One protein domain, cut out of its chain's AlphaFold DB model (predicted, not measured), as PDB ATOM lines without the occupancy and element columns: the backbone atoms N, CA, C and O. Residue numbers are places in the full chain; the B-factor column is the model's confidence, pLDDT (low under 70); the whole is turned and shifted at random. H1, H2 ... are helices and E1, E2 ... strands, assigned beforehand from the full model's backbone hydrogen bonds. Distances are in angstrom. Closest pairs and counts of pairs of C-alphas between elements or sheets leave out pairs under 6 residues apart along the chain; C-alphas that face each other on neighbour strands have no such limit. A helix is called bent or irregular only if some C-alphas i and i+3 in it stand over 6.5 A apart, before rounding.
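This is residues 233 to 285 of the 383 residues of an uncharacterized protein of Nesidiocoris tenuis (UniProt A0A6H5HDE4). One long helix, H1, makes an open, unpacked shape with two arms: at its first end a long arm with no named element, residues 233 to 254, turns away from it at a corner, and at its other end a short tail holding the strand E1 turns off sideways. Nothing packs on the helix along its length, and there is no core. The printed part has 53 residues, with one named helix and then one named strand; under half of the residues are in these elements, and the class is mostly helix. The whole is extended, with a radius of gyration of the C-alphas of 18.2 A and spans of 45 by 34 by 24 A.

H1 is residues 255 to 275, 30.0 A from C-alpha 255 at (-20.195, -41.236, -49.697) to C-alpha 275 at (-21.266, -46.601, -20.232). It is neither bent nor irregular, but only just: C-alphas 257 and 260 are 6.3 A apart. E1 is residues 279 to 282, 9.4 A long, and ends with C-alpha 282 at (-10.240, -56.298, -21.949).

The closest C-alphas of H1 and E1 are those of His 273 and Trp 279, 5.9 A apart. Their centres are 18.1 A apart, and a tight link of 3 residues joins them. E1 pairs with no named strand. In H1, 15 of 17 O i to N i+4 pairs are within hydrogen-bond range. Residues 233 to 269, of which 255 to 269 belong to H1, stand free.

The two C-alphas farthest apart, those of Glu 248 and Pro 285, are 48.4 A apart. The printed part has no cut. Its mean pLDDT is 72.8, with residue 240 and residues 242 to 258 under 70.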
ATOM      1  N   PRO A 233     -27.767 -68.562 -53.110       75.44
ATOM      2  CA  PRO A 233     -28.023 -67.405 -52.277       75.44
ATOM      3  C   PRO A 233     -28.672 -67.864 -50.960       75.44
ATOM      4  O   PRO A 233     -29.412 -68.863 -50.946       75.44
ATOM      5  N   PRO A 234     -28.367 -67.208 -49.829       80.12
ATOM      6  CA  PRO A 234     -28.963 -67.560 -48.550       80.12
ATOM      7  C   PRO A 234     -30.494 -67.570 -48.631       80.12
ATOM      8  O   PRO A 234     -31.093 -66.711 -49.258       80.12
ATOM      9  N   ILE A 235     -31.157 -68.513 -47.954       77.56
ATOM     10  CA  ILE A 235     -32.624 -68.680 -48.044       77.56
ATOM     11  C   ILE A 235     -33.383 -67.385 -47.707       77.56
ATOM     12  O   ILE A 235     -34.448 -67.143 -48.266       77.56
ATOM     13  N   TRP A 236     -32.821 -66.546 -46.833       77.94
ATOM     14  CA  TRP A 236     -33.422 -65.280 -46.421       77.94
ATOM     15  C   TRP A 236     -33.435 -64.207 -47.517       77.94
ATOM     16  O   TRP A 236     -34.175 -63.245 -47.373       77.94
ATOM     17  N   THR A 237     -32.669 -64.351 -48.604       78.75
ATOM     18  CA  THR A 237     -32.643 -63.369 -49.702       78.75
ATOM     19  C   THR A 237     -33.708 -63.630 -50.766       78.75
ATOM     20  O   THR A 237     -33.794 -62.867 -51.719       78.75
ATOM     21  N   LYS A 238     -34.516 -64.696 -50.647       74.00
ATOM     22  CA  LYS A 238     -35.522 -65.059 -51.665       74.00
ATOM     23  C   LYS A 238     -36.601 -63.995 -51.869       74.00
ATOM     24  O   LYS A 238     -37.095 -63.857 -52.980       74.00
ATOM     25  N   ASP A 239     -36.914 -63.248 -50.815       79.00
ATOM     26  CA  ASP A 239     -37.949 -62.211 -50.837       79.00
ATOM     27  C   ASP A 239     -37.365 -60.808 -51.083       79.00
ATOM     28  O   ASP A 239     -38.093 -59.816 -51.073       79.00
ATOM     29  N   TYR A 240     -36.048 -60.707 -51.300       69.12
ATOM     30  CA  TYR A 240     -35.354 -59.444 -51.522       69.12
ATOM     31  C   TYR A 240     -34.853 -59.370 -52.962       69.12
ATOM     32  O   TYR A 240     -34.005 -60.156 -53.383       69.12
ATOM     33  N   TYR A 241     -35.329 -58.372 -53.706       70.31
ATOM     34  CA  TYR A 241     -34.701 -57.977 -54.963       70.31
ATOM     35  C   TYR A 241     -33.350 -57.333 -54.643       70.31
ATOM     36  O   TYR A 241     -33.275 -56.177 -54.229       70.31
ATOM     37  N   MET A 242     -32.270 -58.099 -54.794       63.47
ATOM     38  CA  MET A 242     -30.919 -57.555 -54.743       63.47
ATOM     39  C   MET A 242     -30.654 -56.838 -56.066       63.47
ATOM     40  O   MET A 242     -30.243 -57.456 -57.045       63.47
ATOM     41  N   TYR A 243     -30.945 -55.539 -56.107       64.25
ATOM     42  CA  TYR A 243     -30.530 -54.692 -57.217       64.25
ATOM     43  C   TYR A 243     -29.003 -54.590 -57.168       64.25
ATOM     44  O   TYR A 243     -28.443 -53.960 -56.269       64.25
ATOM     45  N   MET A 244     -28.320 -55.265 -58.091       57.03
ATOM     46  CA  MET A 244     -26.916 -54.980 -58.361       57.03
ATOM     47  C   MET A 244     -26.915 -53.588 -58.978       57.03
ATOM     48  O   MET A 244     -27.398 -53.411 -60.093       57.03
ATOM     49  N   ALA A 245     -26.501 -52.585 -58.207       59.12
ATOM     50  CA  ALA A 245     -26.388 -51.232 -58.719       59.12
ATOM     51  C   ALA A 245     -25.413 -51.268 -59.901       59.12
ATOM     52  O   ALA A 245     -24.220 -51.497 -59.713       59.12
ATOM     53  N   ASN A 246     -25.945 -51.117 -61.115       52.38
ATOM     54  CA  ASN A 246     -25.129 -50.913 -62.302       52.38
ATOM     55  C   ASN A 246     -24.239 -49.691 -62.043       52.38
ATOM     56  O   ASN A 246     -24.701 -48.703 -61.466       52.38
ATOM     57  N   GLU A 247     -22.976 -49.786 -62.450       55.56
ATOM     58  CA  GLU A 247     -21.851 -48.883 -62.143       55.56
ATOM     59  C   GLU A 247     -22.054 -47.395 -62.516       55.56
ATOM     60  O   GLU A 247     -21.150 -46.587 -62.324       55.56
ATOM     61  N   GLU A 248     -23.230 -46.994 -63.005       57.06
ATOM     62  CA  GLU A 248     -23.567 -45.611 -63.369       57.06
ATOM     63  C   GLU A 248     -24.117 -44.753 -62.220       57.06
ATOM     64  O   GLU A 248     -24.248 -43.539 -62.378       57.06
ATOM     65  N   PHE A 249     -24.394 -45.319 -61.041       52.41
ATOM     66  CA  PHE A 249     -24.633 -44.495 -59.853       52.41
ATOM     67  C   PHE A 249     -23.283 -44.043 -59.284       52.41
ATOM     68  O   PHE A 249     -22.662 -44.742 -58.484       52.41
ATOM     69  N   SER A 250     -22.803 -42.881 -59.733       51.94
ATOM     70  CA  SER A 250     -21.565 -42.276 -59.244       51.94
ATOM     71  C   SER A 250     -21.650 -42.015 -57.733       51.94
ATOM     72  O   SER A 250     -22.188 -41.018 -57.256       51.94
ATOM     73  N   MET A 251     -21.078 -42.930 -56.946       54.69
ATOM     74  CA  MET A 251     -20.954 -42.816 -55.487       54.69
ATOM     75  C   MET A 251     -19.929 -41.756 -55.039       54.69
ATOM     76  O   MET A 251     -19.542 -41.724 -53.875       54.69
ATOM     77  N   GLU A 252     -19.465 -40.874 -55.923       54.72
ATOM     78  CA  GLU A 252     -18.400 -39.922 -55.588       54.72
ATOM     79  C   GLU A 252     -18.880 -38.705 -54.787       54.72
ATOM     80  O   GLU A 252     -18.061 -38.040 -54.164       54.72
ATOM     81  N   THR A 253     -20.182 -38.406 -54.730       51.62
ATOM     82  CA  THR A 253     -20.672 -37.187 -54.039       51.62
ATOM     83  C   THR A 253     -21.527 -37.432 -52.797       51.62
ATOM     84  O   THR A 253     -21.713 -36.511 -52.002       51.62
ATOM     85  N   THR A 254     -22.009 -38.654 -52.568       53.81
ATOM     86  CA  THR A 254     -22.815 -38.994 -51.376       53.81
ATOM     87  C   THR A 254     -22.007 -39.695 -50.285       53.81
ATOM     88  O   THR A 254     -22.345 -39.596 -49.110       53.81
ATOM     89  N   GLN A 255     -20.901 -40.358 -50.633       54.62
ATOM     90  CA  GLN A 255     -20.195 -41.236 -49.697       54.62
ATOM     91  C   GLN A 255     -19.280 -40.486 -48.712       54.62
ATOM     92  O   GLN A 255     -19.152 -40.896 -47.557       54.62
ATOM     93  N   GLU A 256     -18.686 -39.360 -49.118       56.66
ATOM     94  CA  GLU A 256     -17.762 -38.603 -48.258       56.66
ATOM     95  C   GLU A 256     -18.480 -37.837 -47.134       56.66
ATOM     96  O   GLU A 256     -17.988 -37.795 -46.007       56.66
ATOM     97  N   ASN A 257     -19.679 -37.303 -47.400       57.88
ATOM     98  CA  ASN A 257     -20.473 -36.591 -46.391       57.88
ATOM     99  C   ASN A 257     -21.171 -37.537 -45.401       57.88
ATOM    100  O   ASN A 257     -21.427 -37.155 -44.262       57.88
ATOM    101  N   GLU A 258     -21.463 -38.773 -45.808       62.88
ATOM    102  CA  GLU A 258     -22.086 -39.763 -44.928       62.88
ATOM    103  C   GLU A 258     -21.063 -40.498 -44.054       62.88
ATOM    104  O   GLU A 258     -21.396 -40.901 -42.939       62.88
ATOM    105  N   SER A 259     -19.811 -40.649 -44.503       72.00
ATOM    106  CA  SER A 259     -18.788 -41.397 -43.756       72.00
ATOM    107  C   SER A 259     -18.534 -40.830 -42.356       72.00
ATOM    108  O   SER A 259     -18.389 -41.596 -41.405       72.00
ATOM    109  N   SER A 260     -18.510 -39.503 -42.205       80.88
ATOM    110  CA  SER A 260     -18.301 -38.856 -40.902       80.88
ATOM    111  C   SER A 260     -19.470 -39.104 -39.946       80.88
ATOM    112  O   SER A 260     -19.255 -39.413 -38.774       80.88
ATOM    113  N   LEU A 261     -20.704 -39.060 -40.454       83.19
ATOM    114  CA  LEU A 261     -21.914 -39.353 -39.684       83.19
ATOM    115  C   LEU A 261     -21.940 -40.812 -39.217       83.19
ATOM    116  O   LEU A 261     -22.311 -41.096 -38.075       83.19
ATOM    117  N   TRP A 262     -21.502 -41.739 -40.070       84.81
ATOM    118  CA  TRP A 262     -21.375 -43.149 -39.707       84.81
ATOM    119  C   TRP A 262     -20.312 -43.372 -38.633       84.81
ATOM    120  O   TRP A 262     -20.574 -44.077 -37.656       84.81
ATOM    121  N   ASP A 263     -19.145 -42.741 -38.759       83.50
ATOM    122  CA  ASP A 263     -18.081 -42.844 -37.762       83.50
ATOM    123  C   ASP A 263     -18.524 -42.299 -36.398       83.50
ATOM    124  O   ASP A 263     -18.290 -42.933 -35.363       83.50
ATOM    125  N   GLU A 264     -19.218 -41.160 -36.377       89.81
ATOM    126  CA  GLU A 264     -19.775 -40.585 -35.154       89.81
ATOM    127  C   GLU A 264     -20.841 -41.488 -34.525       89.81
ATOM    128  O   GLU A 264     -20.790 -41.748 -33.317       89.81
ATOM    129  N   ALA A 265     -21.761 -42.028 -35.329       90.00
ATOM    130  CA  ALA A 265     -22.800 -42.941 -34.861       90.00
ATOM    131  C   ALA A 265     -22.203 -44.230 -34.270       90.00
ATOM    132  O   ALA A 265     -22.589 -44.661 -33.179       90.00
ATOM    133  N   ILE A 266     -21.203 -44.816 -34.936       89.25
ATOM    134  CA  ILE A 266     -20.497 -46.012 -34.459       89.25
ATOM    135  C   ILE A 266     -19.780 -45.715 -33.138       89.25
ATOM    136  O   ILE A 266     -19.873 -46.490 -32.180       89.25
ATOM    137  N   GLN A 267     -19.079 -44.584 -33.045       90.44
ATOM    138  CA  GLN A 267     -18.402 -44.190 -31.811       90.44
ATOM    139  C   GLN A 267     -19.388 -43.931 -30.668       90.44
ATOM    140  O   GLN A 267     -19.101 -44.297 -29.522       90.44
ATOM    141  N   ALA A 268     -20.536 -43.314 -30.952       91.88
ATOM    142  CA  ALA A 268     -21.586 -43.067 -29.972       91.88
ATOM    143  C   ALA A 268     -22.159 -44.382 -29.423       91.88
ATOM    144  O   ALA A 268     -22.254 -44.539 -28.202       91.88
ATOM    145  N   GLU A 269     -22.435 -45.359 -30.288       90.44
ATOM    146  CA  GLU A 269     -22.943 -46.672 -29.878       90.44
ATOM    147  C   GLU A 269     -21.920 -47.435 -29.021       90.44
ATOM    148  O   GLU A 269     -22.244 -47.954 -27.947       90.44
ATOM    149  N   ILE A 270     -20.640 -47.427 -29.418       86.06
ATOM    150  CA  ILE A 270     -19.558 -48.026 -28.621       86.06
ATOM    151  C   ILE A 270     -19.484 -47.365 -27.236       86.06
ATOM    152  O   ILE A 270     -19.402 -48.065 -26.219       86.06
ATOM    153  N   LYS A 271     -19.546 -46.029 -27.164       87.19
ATOM    154  CA  LYS A 271     -19.549 -45.289 -25.890       87.19
ATOM    155  C   LYS A 271     -20.763 -45.656 -25.031       87.19
ATOM    156  O   LYS A 271     -20.597 -45.877 -23.830       87.19
ATOM    157  N   ALA A 272     -21.952 -45.781 -25.618       87.19
ATOM    158  CA  ALA A 272     -23.169 -46.172 -24.909       87.19
ATOM    159  C   ALA A 272     -23.061 -47.589 -24.322       87.19
ATOM    160  O   ALA A 272     -23.357 -47.818 -23.147       87.19
ATOM    161  N   HIS A 273     -22.554 -48.542 -25.103       79.62
ATOM    162  CA  HIS A 273     -22.308 -49.915 -24.665       79.62
ATOM    163  C   HIS A 273     -21.305 -50.030 -23.510       79.62
ATOM    164  O   HIS A 273     -21.493 -50.864 -22.614       79.62
ATOM    165  N   LEU A 274     -20.265 -49.192 -23.514       81.75
ATOM    166  CA  LEU A 274     -19.293 -49.110 -22.425       81.75
ATOM    167  C   LEU A 274     -19.895 -48.454 -21.177       81.75
ATOM    168  O   LEU A 274     -19.751 -48.997 -20.081       81.75
ATOM    169  N   LYS A 275     -20.617 -47.334 -21.335       84.75
ATOM    170  CA  LYS A 275     -21.266 -46.601 -20.232       84.75
ATOM    171  C   LYS A 275     -22.307 -47.457 -19.508       84.75
ATOM    172  O   LYS A 275     -22.358 -47.456 -18.283       84.75
ATOM    173  N   ASN A 276     -23.081 -48.240 -20.255       81.12
ATOM    174  CA  ASN A 276     -24.100 -49.133 -19.699       81.12
ATOM    175  C   ASN A 276     -23.501 -50.378 -19.021       81.12
ATOM    176  O   ASN A 276     -24.227 -51.190 -18.447       81.12
ATOM    177  N   GLY A 277     -22.176 -50.565 -19.092       74.94
ATOM    178  CA  GLY A 277     -21.492 -51.715 -18.507       74.94
ATOM    179  C   GLY A 277     -21.881 -53.049 -19.149       74.94
ATOM    180  O   GLY A 277     -21.620 -54.101 -18.561       74.94
ATOM    181  N   THR A 278     -22.507 -53.017 -20.330       76.25
ATOM    182  CA  THR A 278     -22.929 -54.198 -21.096       76.25
ATOM    183  C   THR A 278     -21.725 -54.927 -21.680       76.25
ATOM    184  O   THR A 278     -21.727 -56.155 -21.785       76.25
ATOM    185  N   TRP A 279     -20.676 -54.180 -22.024       77.94
ATOM    186  CA  TRP A 279     -19.464 -54.701 -22.638       77.94
ATOM    187  C   TRP A 279     -18.229 -54.211 -21.890       77.94
ATOM    188  O   TRP A 279     -18.144 -53.060 -21.476       77.94
ATOM    189  N   GLU A 280     -17.255 -55.102 -21.722       78.38
ATOM    190  CA  GLU A 280     -15.947 -54.784 -21.161       78.38
ATOM    191  C   GLU A 280     -14.884 -55.043 -22.235       78.38
ATOM    192  O   GLU A 280     -14.739 -56.170 -22.727       78.38
ATOM    193  N   ILE A 281     -14.139 -54.002 -22.613       77.81
ATOM    194  CA  ILE A 281     -12.982 -54.137 -23.503       77.81
ATOM    195  C   ILE A 281     -11.790 -54.537 -22.641       77.81
ATOM    196  O   ILE A 281     -11.209 -53.713 -21.936       77.81
ATOM    197  N   ARG A 282     -11.401 -55.812 -22.702       76.69
ATOM    198  CA  ARG A 282     -10.240 -56.298 -21.949       76.69
ATOM    199  C   ARG A 282      -8.964 -56.166 -22.762       76.69
ATOM    200  O   ARG A 282      -8.937 -56.442 -23.967       76.69
ATOM    201  N   LYS A 283      -7.886 -55.781 -22.070       72.25
ATOM    202  CA  LYS A 283      -6.530 -55.890 -22.610       72.25
ATOM    203  C   LYS A 283      -6.241 -57.359 -22.935       72.25
ATOM    204  O   LYS A 283      -6.734 -58.277 -22.275       72.25
ATOM    205  N   ARG A 284      -5.482 -57.563 -24.005       73.75
ATOM    206  CA  ARG A 284      -5.091 -58.888 -24.480       73.75
ATOM    207  C   ARG A 284      -4.174 -59.551 -23.438       73.75
ATOM    208  O   ARG A 284      -3.272 -58.879 -22.948       73.75
ATOM    209  N   PRO A 285      -4.377 -60.838 -23.107       76.12
ATOM    210  CA  PRO A 285      -3.372 -61.601 -22.375       76.12
ATOM    211  C   PRO A 285      -2.118 -61.742 -23.248       76.12
ATOM    212  O   PRO A 285      -2.243 -62.057 -24.436       76.12
TER     213      PRO A 285